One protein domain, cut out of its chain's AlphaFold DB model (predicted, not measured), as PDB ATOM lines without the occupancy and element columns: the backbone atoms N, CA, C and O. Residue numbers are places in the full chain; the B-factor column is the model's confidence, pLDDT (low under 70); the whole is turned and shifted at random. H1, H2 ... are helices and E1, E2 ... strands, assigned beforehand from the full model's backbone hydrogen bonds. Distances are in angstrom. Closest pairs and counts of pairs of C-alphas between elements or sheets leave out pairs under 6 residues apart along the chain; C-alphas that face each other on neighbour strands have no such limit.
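AT A GLANCE: This is residues 5 to 108 of the 157 residues of an uncharacterized protein of Dyella thiooxydans (UniProt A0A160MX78). A small twisted sheet of four strands, E3 to E6, has the long helix H2 over one face, and a second unit, the hairpin E1 and E2 with H3 packed on it, lies at one end of the long axis. E2 runs on into E3 and joins the two units, while the long loop of residues 72 to 86 lies at the opposite end and short H1 sits by the first residues of H2. The 104 printed residues include three named helices, then six named strands, class mixed; the larger sheet, E3 - E4 - E5 - E6, and the smaller, E1 - E2, are antiparallel. The whole is only just compact, close to loose, with a radius of gyration of the C-alphas of 15.3 A, and elongated, spanning 50 by 29 by 25 A.

IN THESE COORDINATES: Find C-alpha 5 at (152.152, 168.140, 118.867), where H1, residues 5 to 8, begins. H2, residues 16 to 33, runs 25.2 A from (156.716, 175.298, 116.115). Next come H3, 40 to 47, E1, 50 to 53, E2, 61 to 64, E3, 66 to 71 and 14.0 A, E4, 87 to 92 and 16.2 A, E5, 98 to 100, and E6, 105 to 107, ending at (164.382, 156.778, 129.013).

HOW THE PARTS SIT: Look first at the meander E3 E4 E5 E6, each strand the antiparallel neighbour of the one before: N 90 and O 68 are 2.7 A apart, N 91 and O 99 2.8 A, N 98 and O 107 2.8 A. H2 is on this sheet in two layers, helix on one face, at a height over the sheet of 6.6 A; its closest C-alphas to E4 are Ala 26 and Pro 89, 4.7 A. H1 touches H2 through residues 16 to 19 alone, closest at the C-alphas of Arg 8 and Ser 16, 5.7 A. In the hairpin E1 and E2, N 51 and O 63 are 2.8 A apart; the closest C-alphas of H3 and E2 are Gly 40 and Tyr 62, 5.5 A. H2 and H3 have every O i to N i+4 pair within hydrogen-bond range; H1 is too short for one.

THE WHOLE: The C-alphas farthest apart are Gly 57 and Lys 76, 52.1 A. The printed part has no cut, and the link E3 to E4 is long. Mean pLDDT of the printed part is 71.9; look for values under 70 at residues 9 to 14, 55 to 58, 72 to 86 and 102 to 108.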
ATOM      1  N   ASP A   5     153.096 167.532 117.928       75.31
ATOM      2  CA  ASP A   5     152.152 168.140 118.867       75.31
ATOM      3  C   ASP A   5     152.700 168.137 120.300       75.31
ATOM      4  O   ASP A   5     152.750 169.181 120.945       75.31
ATOM      5  N   GLU A   6     153.274 167.009 120.742       72.69
ATOM      6  CA  GLU A   6     153.983 166.938 122.028       72.69
ATOM      7  C   GLU A   6     155.188 167.888 122.082       72.69
ATOM      8  O   GLU A   6     155.505 168.415 123.145       72.69
ATOM      9  N   CYS A   7     155.868 168.119 120.953       71.50
ATOM     10  CA  CYS A   7     156.972 169.077 120.880       71.50
ATOM     11  C   CYS A   7     156.483 170.524 121.020       71.50
ATOM     12  O   CYS A   7     157.091 171.310 121.741       71.50
ATOM     13  N   ARG A   8     155.355 170.863 120.388       71.25
ATOM     14  CA  ARG A   8     154.722 172.190 120.482       71.25
ATOM     15  C   ARG A   8     154.128 172.471 121.856       71.25
ATOM     16  O   ARG A   8     154.108 173.619 122.281       71.25
ATOM     17  N   ALA A   9     153.655 171.432 122.538       69.06
ATOM     18  CA  ALA A   9     153.111 171.530 123.886       69.06
ATOM     19  C   ALA A   9     154.189 171.811 124.950       69.06
ATOM     20  O   ALA A   9     153.847 172.089 126.100       69.06
ATOM     21  N   LEU A  10     155.483 171.741 124.605       65.75
ATOM     22  CA  LEU A  10     156.556 172.056 125.542       65.75
ATOM     23  C   LEU A  10     156.698 173.577 125.702       65.75
ATOM     24  O   LEU A  10     157.065 174.268 124.753       65.75
ATOM     25  N   PRO A  11     156.466 174.109 126.912       51.72
ATOM     26  CA  PRO A  11     156.109 175.513 127.095       51.72
ATOM     27  C   PRO A  11     157.248 176.526 126.937       51.72
ATOM     28  O   PRO A  11     157.000 177.709 127.152       51.72
ATOM     29  N   THR A  12     158.495 176.132 126.641       54.88
ATOM     30  CA  THR A  12     159.604 177.026 127.012       54.88
ATOM     31  C   THR A  12     160.765 177.257 126.043       54.88
ATOM     32  O   THR A  12     161.410 178.282 126.236       54.88
ATOM     33  N   TYR A  13     161.080 176.438 125.022       57.84
ATOM     34  CA  TYR A  13     162.383 176.627 124.324       57.84
ATOM     35  C   TYR A  13     162.487 176.259 122.829       57.84
ATOM     36  O   TYR A  13     163.581 176.383 122.281       57.84
ATOM     37  N   ILE A  14     161.424 175.798 122.159       65.19
ATOM     38  CA  ILE A  14     161.499 175.304 120.768       65.19
ATOM     39  C   ILE A  14     160.363 175.928 119.952       65.19
ATOM     40  O   ILE A  14     159.215 175.914 120.397       65.19
ATOM     41  N   SER A  15     160.667 176.491 118.777       70.38
ATOM     42  CA  SER A  15     159.632 177.048 117.901       70.38
ATOM     43  C   SER A  15     158.811 175.938 117.230       70.38
ATOM     44  O   SER A  15     159.265 174.805 117.053       70.38
ATOM     45  N   SER A  16     157.583 176.254 116.815       72.38
ATOM     46  CA  SER A  16     156.716 175.298 116.115       72.38
ATOM     47  C   SER A  16     157.318 174.769 114.813       72.38
ATOM     48  O   SER A  16     157.018 173.636 114.421       72.38
ATOM     49  N   ASP A  17     158.128 175.586 114.143       74.31
ATOM     50  CA  ASP A  17     158.800 175.238 112.894       74.31
ATOM     51  C   ASP A  17     160.053 174.400 113.149       74.31
ATOM     52  O   ASP A  17     160.249 173.399 112.459       74.31
ATOM     53  N   ASP A  18     160.801 174.678 114.220       73.88
ATOM     54  CA  ASP A  18     161.911 173.819 114.653       73.88
ATOM     55  C   ASP A  18     161.418 172.421 115.044       73.88
ATOM     56  O   ASP A  18     162.029 171.420 114.673       73.88
ATOM     57  N   CYS A  19     160.269 172.318 115.724       76.88
ATOM     58  CA  CYS A  19     159.647 171.031 116.047       76.88
ATOM     59  C   CYS A  19     159.304 170.213 114.793       76.88
ATOM     60  O   CYS A  19     159.516 168.998 114.762       76.88
ATOM     61  N   LYS A  20     158.767 170.865 113.753       81.31
ATOM     62  CA  LYS A  20     158.452 170.211 112.475       81.31
ATOM     63  C   LYS A  20     159.721 169.770 111.752       81.31
ATOM     64  O   LYS A  20     159.792 168.622 111.316       81.31
ATOM     65  N   ALA A  21     160.705 170.661 111.647       80.06
ATOM     66  CA  ALA A  21     161.972 170.380 110.985       80.06
ATOM     67  C   ALA A  21     162.713 169.227 111.678       80.06
ATOM     68  O   ALA A  21     163.127 168.275 111.019       80.06
ATOM     69  N   ALA A  22     162.786 169.250 113.009       77.81
ATOM     70  CA  ALA A  22     163.397 168.189 113.799       77.81
ATOM     71  C   ALA A  22     162.657 166.852 113.649       77.81
ATOM     72  O   ALA A  22     163.283 165.801 113.530       77.81
ATOM     73  N   TYR A  23     161.324 166.860 113.602       82.25
ATOM     74  CA  TYR A  23     160.558 165.638 113.360       82.25
ATOM     75  C   TYR A  23     160.821 165.051 111.966       82.25
ATOM     76  O   TYR A  23     161.022 163.844 111.826       82.25
ATOM     77  N   GLN A  24     160.870 165.893 110.931       83.44
ATOM     78  CA  GLN A  24     161.183 165.463 109.563       83.44
ATOM     79  C   GLN A  24     162.612 164.922 109.438       83.44
ATOM     80  O   GLN A  24     162.826 163.886 108.808       83.44
ATOM     81  N   GLN A  25     163.582 165.576 110.076       81.06
ATOM     82  CA  GLN A  25     164.960 165.093 110.135       81.06
ATOM     83  C   GLN A  25     165.048 163.741 110.853       81.06
ATOM     84  O   GLN A  25     165.669 162.814 110.331       81.06
ATOM     85  N   ALA A  26     164.372 163.582 111.994       81.00
ATOM     86  CA  ALA A  26     164.325 162.317 112.719       81.00
ATOM     87  C   ALA A  26     163.663 161.209 111.886       81.00
ATOM     88  O   ALA A  26     164.141 160.075 111.893       81.00
ATOM     89  N   LEU A  27     162.612 161.520 111.119       83.50
ATOM     90  CA  LEU A  27     162.002 160.576 110.179       83.50
ATOM     91  C   LEU A  27     163.002 160.120 109.112       83.50
ATOM     92  O   LEU A  27     163.192 158.914 108.941       83.50
ATOM     93  N   ALA A  28     163.685 161.053 108.448       83.06
ATOM     94  CA  ALA A  28     164.688 160.728 107.434       83.06
ATOM     95  C   ALA A  28     165.830 159.883 108.022       83.06
ATOM     96  O   ALA A  28     166.214 158.854 107.467       83.06
ATOM     97  N   GLN A  29     166.322 160.248 109.205       79.88
ATOM     98  CA  GLN A  29     167.347 159.479 109.906       79.88
ATOM     99  C   GLN A  29     166.848 158.108 110.362       79.88
ATOM    100  O   GLN A  29     167.611 157.147 110.314       79.88
ATOM    101  N   SER A  30     165.583 157.967 110.763       81.69
ATOM    102  CA  SER A  30     165.020 156.662 111.121       81.69
ATOM    103  C   SER A  30     165.041 155.715 109.920       81.69
ATOM    104  O   SER A  30     165.402 154.550 110.054       81.69
ATOM    105  N   GLN A  31     164.795 156.221 108.710       80.44
ATOM    106  CA  GLN A  31     164.881 155.413 107.495       80.44
ATOM    107  C   GLN A  31     166.316 154.977 107.164       80.44
ATOM    108  O   GLN A  31     166.506 153.971 106.482       80.44
ATOM    109  N   LEU A  32     167.333 155.679 107.654       78.12
ATOM    110  CA  LEU A  32     168.731 155.329 107.400       78.12
ATOM    111  C   LEU A  32     169.327 154.465 108.515       78.12
ATOM    112  O   LEU A  32     170.040 153.502 108.235       78.12
ATOM    113  N   TYR A  33     169.002 154.781 109.768       77.94
ATOM    114  CA  TYR A  33     169.666 154.251 110.959       77.94
ATOM    115  C   TYR A  33     168.774 153.362 111.833       77.94
ATOM    116  O   TYR A  33     169.238 152.903 112.874       77.94
ATOM    117  N   ALA A  34     167.516 153.106 111.454       79.62
ATOM    118  CA  ALA A  34     166.665 152.201 112.224       79.62
ATOM    119  C   ALA A  34     167.273 150.791 112.320       79.62
ATOM    120  O   ALA A  34     167.826 150.293 111.330       79.62
ATOM    121  N   PRO A  35     167.109 150.121 113.477       76.12
ATOM    122  CA  PRO A  35     167.480 148.726 113.644       76.12
ATOM    123  C   PRO A  35     166.865 147.857 112.546       76.12
ATOM    124  O   PRO A  35     165.663 147.917 112.288       76.12
ATOM    125  N   ARG A  36     167.702 147.050 111.890       82.69
ATOM    126  CA  ARG A  36     167.277 146.110 110.850       82.69
ATOM    127  C   ARG A  36     167.289 144.693 111.400       82.69
ATOM    128  O   ARG A  36     168.314 144.235 111.897       82.69
ATOM    129  N   PHE A  37     166.168 144.005 111.248       79.44
ATOM    130  CA  PHE A  37     165.962 142.616 111.626       79.44
ATOM    131  C   PHE A  37     165.744 141.772 110.378       79.44
ATOM    132  O   PHE A  37     165.053 142.183 109.452       79.44
ATOM    133  N   THR A  38     166.293 140.565 110.343       80.88
ATOM    134  CA  THR A  38     166.013 139.605 109.263       80.88
ATOM    135  C   THR A  38     164.680 138.884 109.467       80.88
ATOM    136  O   THR A  38     164.108 138.370 108.511       80.88
ATOM    137  N   ASN A  39     164.164 138.866 110.701       81.56
ATOM    138  CA  ASN A  39     162.932 138.183 111.078       81.56
ATOM    139  C   ASN A  39     161.922 139.162 111.700       81.56
ATOM    140  O   ASN A  39     162.220 139.827 112.695       81.56
ATOM    141  N   GLY A  40     160.716 139.214 111.128       82.19
ATOM    142  CA  GLY A  40     159.629 140.072 111.597       82.19
ATOM    143  C   GLY A  40     159.124 139.701 112.989       82.19
ATOM    144  O   GLY A  40     158.796 140.599 113.760       82.19
ATOM    145  N   ASN A  41     159.150 138.415 113.358       82.50
ATOM    146  CA  ASN A  41     158.756 137.971 114.696       82.50
ATOM    147  C   ASN A  41     159.684 138.552 115.762       82.50
ATOM    148  O   ASN A  41     159.197 139.182 116.689       82.50
ATOM    149  N   GLN A  42     161.006 138.470 115.571       81.56
ATOM    150  CA  GLN A  42     161.966 139.043 116.527       81.56
ATOM    151  C   GLN A  42     161.816 140.558 116.671       81.56
ATOM    152  O   GLN A  42     161.947 141.104 117.766       81.56
ATOM    153  N   CYS A  43     161.527 141.235 115.561       83.31
ATOM    154  CA  CYS A  43     161.264 142.663 115.580       83.31
ATOM    155  C   CYS A  43     159.993 142.972 116.392       83.31
ATOM    156  O   CYS A  43     160.028 143.813 117.290       83.31
ATOM    157  N   ASN A  44     158.895 142.253 116.143       84.75
ATOM    158  CA  ASN A  44     157.622 142.441 116.843       84.75
ATOM    159  C   ASN A  44     157.676 142.018 118.319       84.75
ATOM    160  O   ASN A  44     157.030 142.639 119.157       84.75
ATOM    161  N   GLU A  45     158.467 141.009 118.675       83.50
ATOM    162  CA  GLU A  45     158.681 140.624 120.073       83.50
ATOM    163  C   GLU A  45     159.326 141.759 120.877       83.50
ATOM    164  O   GLU A  45     158.952 141.988 122.029       83.50
ATOM    165  N   GLN A  46     160.252 142.498 120.258       79.44
ATOM    166  CA  GLN A  46     160.959 143.604 120.901       79.44
ATOM    167  C   GLN A  46     160.180 144.922 120.826       79.44
ATOM    168  O   GLN A  46     160.011 145.586 121.844       79.44
ATOM    169  N   PHE A  47     159.683 145.305 119.651       82.69
ATOM    170  CA  PHE A  47     159.108 146.634 119.400       82.69
ATOM    171  C   PHE A  47     157.596 146.636 119.166       82.69
ATOM    172  O   PHE A  47     156.972 147.690 119.246       82.69
ATOM    173  N   GLY A  48     156.984 145.485 118.891       81.19
ATOM    174  CA  GLY A  48     155.541 145.342 118.665       81.19
ATOM    175  C   GLY A  48     155.034 145.861 117.318       81.19
ATOM    176  O   GLY A  48     154.160 145.227 116.737       81.19
ATOM    177  N   ASP A  49     155.578 146.972 116.816       82.69
ATOM    178  CA  ASP A  49     155.122 147.636 115.589       82.69
ATOM    179  C   ASP A  49     156.256 147.736 114.559       82.69
ATOM    180  O   ASP A  49     156.893 148.780 114.372       82.69
ATOM    181  N   CYS A  50     156.566 146.601 113.926       85.94
ATOM    182  CA  CYS A  50     157.587 146.538 112.888       85.94
ATOM    183  C   CYS A  50     157.014 146.587 111.476       85.94
ATOM    184  O   CYS A  50     156.017 145.948 111.147       85.94
ATOM    185  N   GLN A  51     157.712 147.318 110.615       86.19
ATOM    186  CA  GLN A  51     157.423 147.443 109.198       86.19
ATOM    187  C   GLN A  51     158.398 146.583 108.394       86.19
ATOM    188  O   GLN A  51     159.605 146.579 108.647       86.19
ATOM    189  N   ALA A  52     157.861 145.854 107.420       83.81
ATOM    190  CA  ALA A  52     158.652 145.177 106.408       83.81
ATOM    191  C   ALA A  52     159.203 146.210 105.419       83.81
ATOM    192  O   ALA A  52     158.459 147.046 104.909       83.81
ATOM    193  N   ASP A  53     160.499 146.141 105.153       80.00
ATOM    194  CA  ASP A  53     161.194 146.971 104.183       80.00
ATOM    195  C   ASP A  53     161.688 146.091 103.036       80.00
ATOM    196  O   ASP A  53     162.357 145.072 103.242       80.00
ATOM    197  N   GLY A  54     161.321 146.466 101.817       70.81
ATOM    198  CA  GLY A  54     161.559 145.665 100.630       70.81
ATOM    199  C   GLY A  54     161.126 146.399  99.370       70.81
ATOM    200  O   GLY A  54     160.218 147.227  99.409       70.81
ATOM    201  N   GLN A  55     161.787 146.112  98.251       56.62
ATOM    202  CA  GLN A  55     161.293 146.528  96.937       56.62
ATOM    203  C   GLN A  55     160.216 145.544  96.466       56.62
ATOM    204  O   GLN A  55     160.253 144.373  96.849       56.62
ATOM    205  N   SER A  56     159.250 146.030  95.674       48.28
ATOM    206  CA  SER A  56     158.072 145.285  95.195       48.28
ATOM    207  C   SER A  56     158.340 143.792  94.982       48.28
ATOM    208  O   SER A  56     159.044 143.409  94.052       48.28
ATOM    209  N   GLY A  57     157.755 142.964  95.852       58.47
ATOM    210  CA  GLY A  57     157.782 141.501  95.767       58.47
ATOM    211  C   GLY A  57     158.687 140.787  96.776       58.47
ATOM    212  O   GLY A  57     158.451 139.609  97.037       58.47
ATOM    213  N   HIS A  58     159.658 141.465  97.403       61.59
ATOM    214  CA  HIS A  58     160.589 140.822  98.343       61.59
ATOM    215  C   HIS A  58     160.857 141.678  99.585       61.59
ATOM    216  O   HIS A  58     161.363 142.793  99.484       61.59
ATOM    217  N   VAL A  59     160.555 141.136 100.773       70.62
ATOM    218  CA  VAL A  59     160.926 141.747 102.060       70.62
ATOM    219  C   VAL A  59     162.394 141.450 102.341       70.62
ATOM    220  O   VAL A  59     162.772 140.292 102.510       70.62
ATOM    221  N   THR A  60     163.218 142.492 102.411       78.88
ATOM    222  CA  THR A  60     164.664 142.369 102.641       78.88
ATOM    223  C   THR A  60     164.992 142.399 104.132       78.88
ATOM    224  O   THR A  60     165.886 141.686 104.588       78.88
ATOM    225  N   TYR A  61     164.292 143.225 104.912       82.69
ATOM    226  CA  TYR A  61     164.469 143.320 106.362       82.69
ATOM    227  C   TYR A  61     163.245 143.956 107.031       82.69
ATOM    228  O   TYR A  61     162.436 144.614 106.392       82.69
ATOM    229  N   TYR A  62     163.121 143.783 108.340       84.31
ATOM    230  CA  TYR A  62     162.091 144.374 109.185       84.31
ATOM    231  C   TYR A  62     162.703 145.466 110.047       84.31
ATOM    232  O   TYR A  62     163.841 145.338 110.506       84.31
ATOM    233  N   ARG A  63     161.962 146.545 110.276       84.94
ATOM    234  CA  ARG A  63     162.416 147.668 111.098       84.94
ATOM    235  C   ARG A  63     161.306 148.144 112.016       84.94
ATOM    236  O   ARG A  63     160.159 148.177 111.580       84.94
ATOM    237  N   PRO A  64     161.619 148.551 113.250       83.69
ATOM    238  CA  PRO A  64     160.624 149.142 114.126       83.69
ATOM    239  C   PRO A  64     160.222 150.534 113.636       83.69
ATOM    240  O   PRO A  64     161.051 151.273 113.089       83.69
ATOM    241  N   ARG A  65     158.966 150.923 113.873       84.81
ATOM    242  CA  ARG A  65     158.558 152.319 113.690       84.81
ATOM    243  C   ARG A  65     159.298 153.235 114.655       84.81
ATOM    244  O   ARG A  65     159.616 152.866 115.787       84.81
ATOM    245  N   MET A  66     159.535 154.466 114.207       84.62
ATOM    246  CA  MET A  66     159.996 155.526 115.093       84.62
ATOM    247  C   MET A  66     158.929 155.757 116.173       84.62
ATOM    248  O   MET A  66     157.790 156.096 115.864       84.62
ATOM    249  N   GLY A  67     159.298 155.535 117.433       81.00
ATOM    250  CA  GLY A  67     158.425 155.737 118.592       81.00
ATOM    251  C   GLY A  67     158.509 157.154 119.160       81.00
ATOM    252  O   GLY A  67     157.729 157.515 120.034       81.00
ATOM    253  N   GLY A  68     159.467 157.955 118.697       81.44
ATOM    254  CA  GLY A  68     159.599 159.357 119.054       81.44
ATOM    255  C   GLY A  68     160.916 159.951 118.580       81.44
ATOM    256  O   GLY A  68     161.701 159.304 117.900       81.44
ATOM    257  N   PHE A  69     161.179 161.189 118.964       78.31
ATOM    258  CA  PHE A  69     162.388 161.911 118.607       78.31
ATOM    259  C   PHE A  69     162.896 162.740 119.783       78.31
ATOM    260  O   PHE A  69     162.149 163.130 120.698       78.31
ATOM    261  N   LEU A  70     164.204 162.968 119.756       73.88
ATOM    262  CA  LEU A  70     164.889 163.952 120.571       73.88
ATOM    263  C   LEU A  70     165.089 165.208 119.742       73.88
ATOM    264  O   LEU A  70     165.527 165.145 118.596       73.88
ATOM    265  N   VAL A  71     164.806 166.339 120.371       72.31
ATOM    266  CA  VAL A  71     165.201 167.657 119.895       72.31
ATOM    267  C   VAL A  71     166.152 168.181 120.947       72.31
ATOM    268  O   VAL A  71     165.763 168.351 122.107       72.31
ATOM    269  N   GLY A  72     167.417 168.369 120.589       64.56
ATOM    270  CA  GLY A  72     168.272 169.163 121.451       64.56
ATOM    271  C   GLY A  72     167.772 170.612 121.440       64.56
ATOM    272  O   GLY A  72     167.219 171.073 120.446       64.56
ATOM    273  N   TYR A  73     168.036 171.363 122.496       58.53
ATOM    274  CA  TYR A  73     167.820 172.805 122.500       58.53
ATOM    275  C   TYR A  73     169.004 173.486 123.184       58.53
ATOM    276  O   TYR A  73     169.611 172.936 124.106       58.53
ATOM    277  N   ARG A  74     169.350 174.695 122.731       51.50
ATOM    278  CA  ARG A  74     170.377 175.523 123.379       51.50
ATOM    279  C   ARG A  74     169.747 176.238 124.563       51.50
ATOM    280  O   ARG A  74     168.784 176.977 124.390       51.50
ATOM    281  N   HIS A  75     170.322 176.085 125.752       47.66
ATOM    282  CA  HIS A  75     169.945 176.896 126.907       47.66
ATOM    283  C   HIS A  75     171.105 177.825 127.294       47.66
ATOM    284  O   HIS A  75     172.184 177.358 127.652       47.66
ATOM    285  N   LYS A  76     170.882 179.146 127.203       44.12
ATOM    286  CA  LYS A  76     171.790 180.223 127.658       44.12
ATOM    287  C   LYS A  76     173.276 180.022 127.310       44.12
ATOM    288  O   LYS A  76     174.117 179.916 128.198       44.12
ATOM    289  N   GLY A  77     173.607 179.953 126.021       43.28
ATOM    290  CA  GLY A  77     175.004 179.941 125.550       43.28
ATOM    291  C   GLY A  77     175.774 178.636 125.788       43.28
ATOM    292  O   GLY A  77     176.778 178.410 125.121       43.28
ATOM    293  N   ASN A  78     175.276 177.735 126.637       42.09
ATOM    294  CA  ASN A  78     175.806 176.387 126.765       42.09
ATOM    295  C   ASN A  78     175.181 175.510 125.680       42.09
ATOM    296  O   ASN A  78     174.035 175.062 125.773       42.09
ATOM    297  N   VAL A  79     175.948 175.303 124.614       42.28
ATOM    298  CA  VAL A  79     175.741 174.178 123.706       42.28
ATOM    299  C   VAL A  79     175.921 172.924 124.563       42.28
ATOM    300  O   VAL A  79     176.962 172.743 125.189       42.28
ATOM    301  N   LEU A  80     174.884 172.094 124.678       45.53
ATOM    302  CA  LEU A  80     175.064 170.755 125.229       45.53
ATOM    303  C   LEU A  80     176.030 170.039 124.281       45.53
ATOM    304  O   LEU A  80     175.655 169.761 123.155       45.53
ATOM    305  N   ASP A  81     177.274 169.817 124.697       36.31
ATOM    306  CA  ASP A  81     178.300 169.172 123.870       36.31
ATOM    307  C   ASP A  81     177.737 167.886 123.212       36.31
ATOM    308  O   ASP A  81     177.177 167.021 123.903       36.31
ATOM    309  N   GLY A  82     177.773 167.831 121.871       40.56
ATOM    310  CA  GLY A  82     176.982 166.910 121.032       40.56
ATOM    311  C   GLY A  82     175.751 167.532 120.345       40.56
ATOM    312  O   GLY A  82     174.891 166.800 119.854       40.56
ATOM    313  N   TYR A  83     175.646 168.864 120.334       45.28
ATOM    314  CA  TYR A  83     174.537 169.630 119.770       45.28
ATOM    315  C   TYR A  83     174.959 170.420 118.521       45.28
ATOM    316  O   TYR A  83     175.571 171.478 118.634       45.28
ATOM    317  N   ASP A  84     174.526 169.942 117.354       48.47
ATOM    318  CA  ASP A  84     174.616 170.623 116.048       48.47
ATOM    319  C   ASP A  84     173.204 170.884 115.467       48.47
ATOM    320  O   ASP A  84     172.924 170.697 114.287       48.47
ATOM    321  N   GLY A  85     172.229 171.227 116.324       50.78
ATOM    322  CA  GLY A  85     170.828 171.377 115.885       50.78
ATOM    323  C   GLY A  85     170.203 170.074 115.368       50.78
ATOM    324  O   GLY A  85     169.194 170.091 114.671       50.78
ATOM    325  N   HIS A  86     170.815 168.938 115.697       60.75
ATOM    326  CA  HIS A  86     170.402 167.634 115.214       60.75
ATOM    327  C   HIS A  86     169.258 167.067 116.054       60.75
ATOM    328  O   HIS A  86     169.330 166.985 117.284       60.75
ATOM    329  N   SER A  87     168.198 166.646 115.371       70.00
ATOM    330  CA  SER A  87     167.224 165.707 115.917       70.00
ATOM    331  C   SER A  87     167.797 164.292 115.911       70.00
ATOM    332  O   SER A  87     168.589 163.984 115.024       70.00
ATOM    333  N   ALA A  88     167.336 163.416 116.801       74.69
ATOM    334  CA  ALA A  88     167.626 161.984 116.704       74.69
ATOM    335  C   ALA A  88     166.352 161.143 116.856       74.69
ATOM    336  O   ALA A  88     165.548 161.420 117.754       74.69
ATOM    337  N   PRO A  89     166.155 160.109 116.017       78.81
ATOM    338  CA  PRO A  89     165.031 159.198 116.159       78.81
ATOM    339  C   PRO A  89     165.209 158.284 117.374       78.81
ATOM    340  O   PRO A  89     166.309 157.835 117.705       78.81
ATOM    341  N   LEU A  90     164.085 157.991 118.015       80.50
ATOM    342  CA  LEU A  90     163.950 157.058 119.119       80.50
ATOM    343  C   LEU A  90     163.026 155.914 118.717       80.50
ATOM    344  O   LEU A  90     161.987 156.113 118.085       80.50
ATOM    345  N   PHE A  91     163.370 154.718 119.166       82.06
ATOM    346  CA  PHE A  91     162.584 153.508 118.985       82.06
ATOM    347  C   PHE A  91     162.069 153.060 120.342       82.06
ATOM    348  O   PHE A  91     162.825 153.022 121.309       82.06
ATOM    349  N   ARG A  92     160.775 152.769 120.428       83.56
ATOM    350  CA  ARG A  92     160.131 152.375 121.678       83.56
ATOM    351  C   ARG A  92     159.913 150.873 121.669       83.56
ATOM    352  O   ARG A  92     159.257 150.371 120.763       83.56
ATOM    353  N   ASP A  93     160.457 150.172 122.654       83.19
ATOM    354  CA  ASP A  93     160.185 148.747 122.808       83.19
ATOM    355  C   ASP A  93     158.806 148.509 123.442       83.19
ATOM    356  O   ASP A  93     158.136 149.421 123.942       83.19
ATOM    357  N   ARG A  94     158.399 147.244 123.485       79.69
ATOM    358  CA  ARG A  94     157.124 146.821 124.063       79.69
ATOM    359  C   ARG A  94     157.013 147.126 125.562       79.69
ATOM    360  O   ARG A  94     155.905 147.345 126.047       79.69
ATOM    361  N   SER A  95     158.131 147.192 126.294       78.38
ATOM    362  CA  SER A  95     158.155 147.596 127.710       78.38
ATOM    363  C   SER A  95     158.030 149.111 127.929       78.38
ATOM    364  O   SER A  95     157.963 149.564 129.076       78.38
ATOM    365  N   GLY A  96     157.985 149.897 126.849       76.06
ATOM    366  CA  GLY A  96     157.846 151.350 126.875       76.06
ATOM    367  C   GLY A  96     159.158 152.113 127.056       76.06
ATOM    368  O   GLY A  96     159.132 153.323 127.276       76.06
ATOM    369  N   THR A  97     160.290 151.427 126.959       78.00
ATOM    370  CA  THR A  97     161.639 151.985 126.986       78.00
ATOM    371  C   THR A  97     162.007 152.536 125.608       78.00
ATOM    372  O   THR A  97     161.807 151.902 124.575       78.00
ATOM    373  N   PHE A  98     162.549 153.748 125.588       77.44
ATOM    374  CA  PHE A  98     163.045 154.423 124.398       77.44
ATOM    375  C   PHE A  98     164.534 154.157 124.215       77.44
ATOM    376  O   PHE A  98     165.328 154.344 125.142       77.44
ATOM    377  N   PHE A  99     164.902 153.799 122.993       76.06
ATOM    378  CA  PHE A  99     166.259 153.508 122.565       76.06
ATOM    379  C   PHE A  99     166.655 154.418 121.409       76.06
ATOM    380  O   PHE A  99     165.821 154.772 120.575       76.06
ATOM    381  N   THR A 100     167.931 154.775 121.326       75.25
ATOM    382  CA  THR A 100     168.481 155.416 120.127       75.25
ATOM    383  C   THR A 100     168.620 154.400 118.992       75.25
ATOM    384  O   THR A 100     168.610 153.185 119.210       75.25
ATOM    385  N   SER A 101     168.861 154.885 117.774       71.12
ATOM    386  CA  SER A 101     169.338 154.056 116.654       71.12
ATOM    387  C   SER A 101     170.589 153.234 116.991       71.12
ATOM    388  O   SER A 101     170.857 152.230 116.334       71.12
ATOM    389  N   ALA A 102     171.363 153.658 117.999       64.81
ATOM    390  CA  ALA A 102     172.553 152.952 118.444       64.81
ATOM    391  C   ALA A 102     172.267 151.771 119.395       64.81
ATOM    392  O   ALA A 102     173.159 150.971 119.669       64.81
ATOM    393  N   GLY A 103     171.028 151.643 119.882       65.12
ATOM    394  CA  GLY A 103     170.648 150.678 120.917       65.12
ATOM    395  C   GLY A 103     170.868 151.174 122.346       65.12
ATOM    396  O   GLY A 103     170.667 150.415 123.292       65.12
ATOM    397  N   ASP A 104     171.239 152.444 122.530       65.94
ATOM    398  CA  ASP A 104     171.378 153.036 123.858       65.94
ATOM    399  C   ASP A 104     170.012 153.351 124.467       65.94
ATOM    400  O   ASP A 104     169.173 153.995 123.836       65.94
ATOM    401  N   VAL A 105     169.817 152.966 125.729       67.94
ATOM    402  CA  VAL A 105     168.631 153.341 126.509       67.94
ATOM    403  C   VAL A 105     168.650 154.845 126.783       67.94
ATOM    404  O   VAL A 105     169.592 155.368 127.388       67.94
ATOM    405  N   VAL A 106     167.578 155.527 126.380       66.06
ATOM    406  CA  VAL A 106     167.373 156.963 126.608       66.06
ATOM    407  C   VAL A 106     166.516 157.198 127.843       66.06
ATOM    408  O   VAL A 106     166.920 157.937 128.736       66.06
ATOM    409  N   SER A 107     165.328 156.594 127.905       66.06
ATOM    410  CA  SER A 107     164.382 156.778 129.013       66.06
ATOM    411  C   SER A 107     163.227 155.786 128.924       66.06
ATOM    412  O   SER A 107     162.957 155.252 127.857       66.06
ATOM    413  N   ARG A 108     162.501 155.577 130.024       64.69
ATOM    414  CA  ARG A 108     161.204 154.864 130.050       64.69
ATOM    415  C   ARG A 108     160.008 155.819 130.089       64.69
ATOM    416  O   ARG A 108     158.861 155.386 130.071       64.69
TER     417      ARG A 108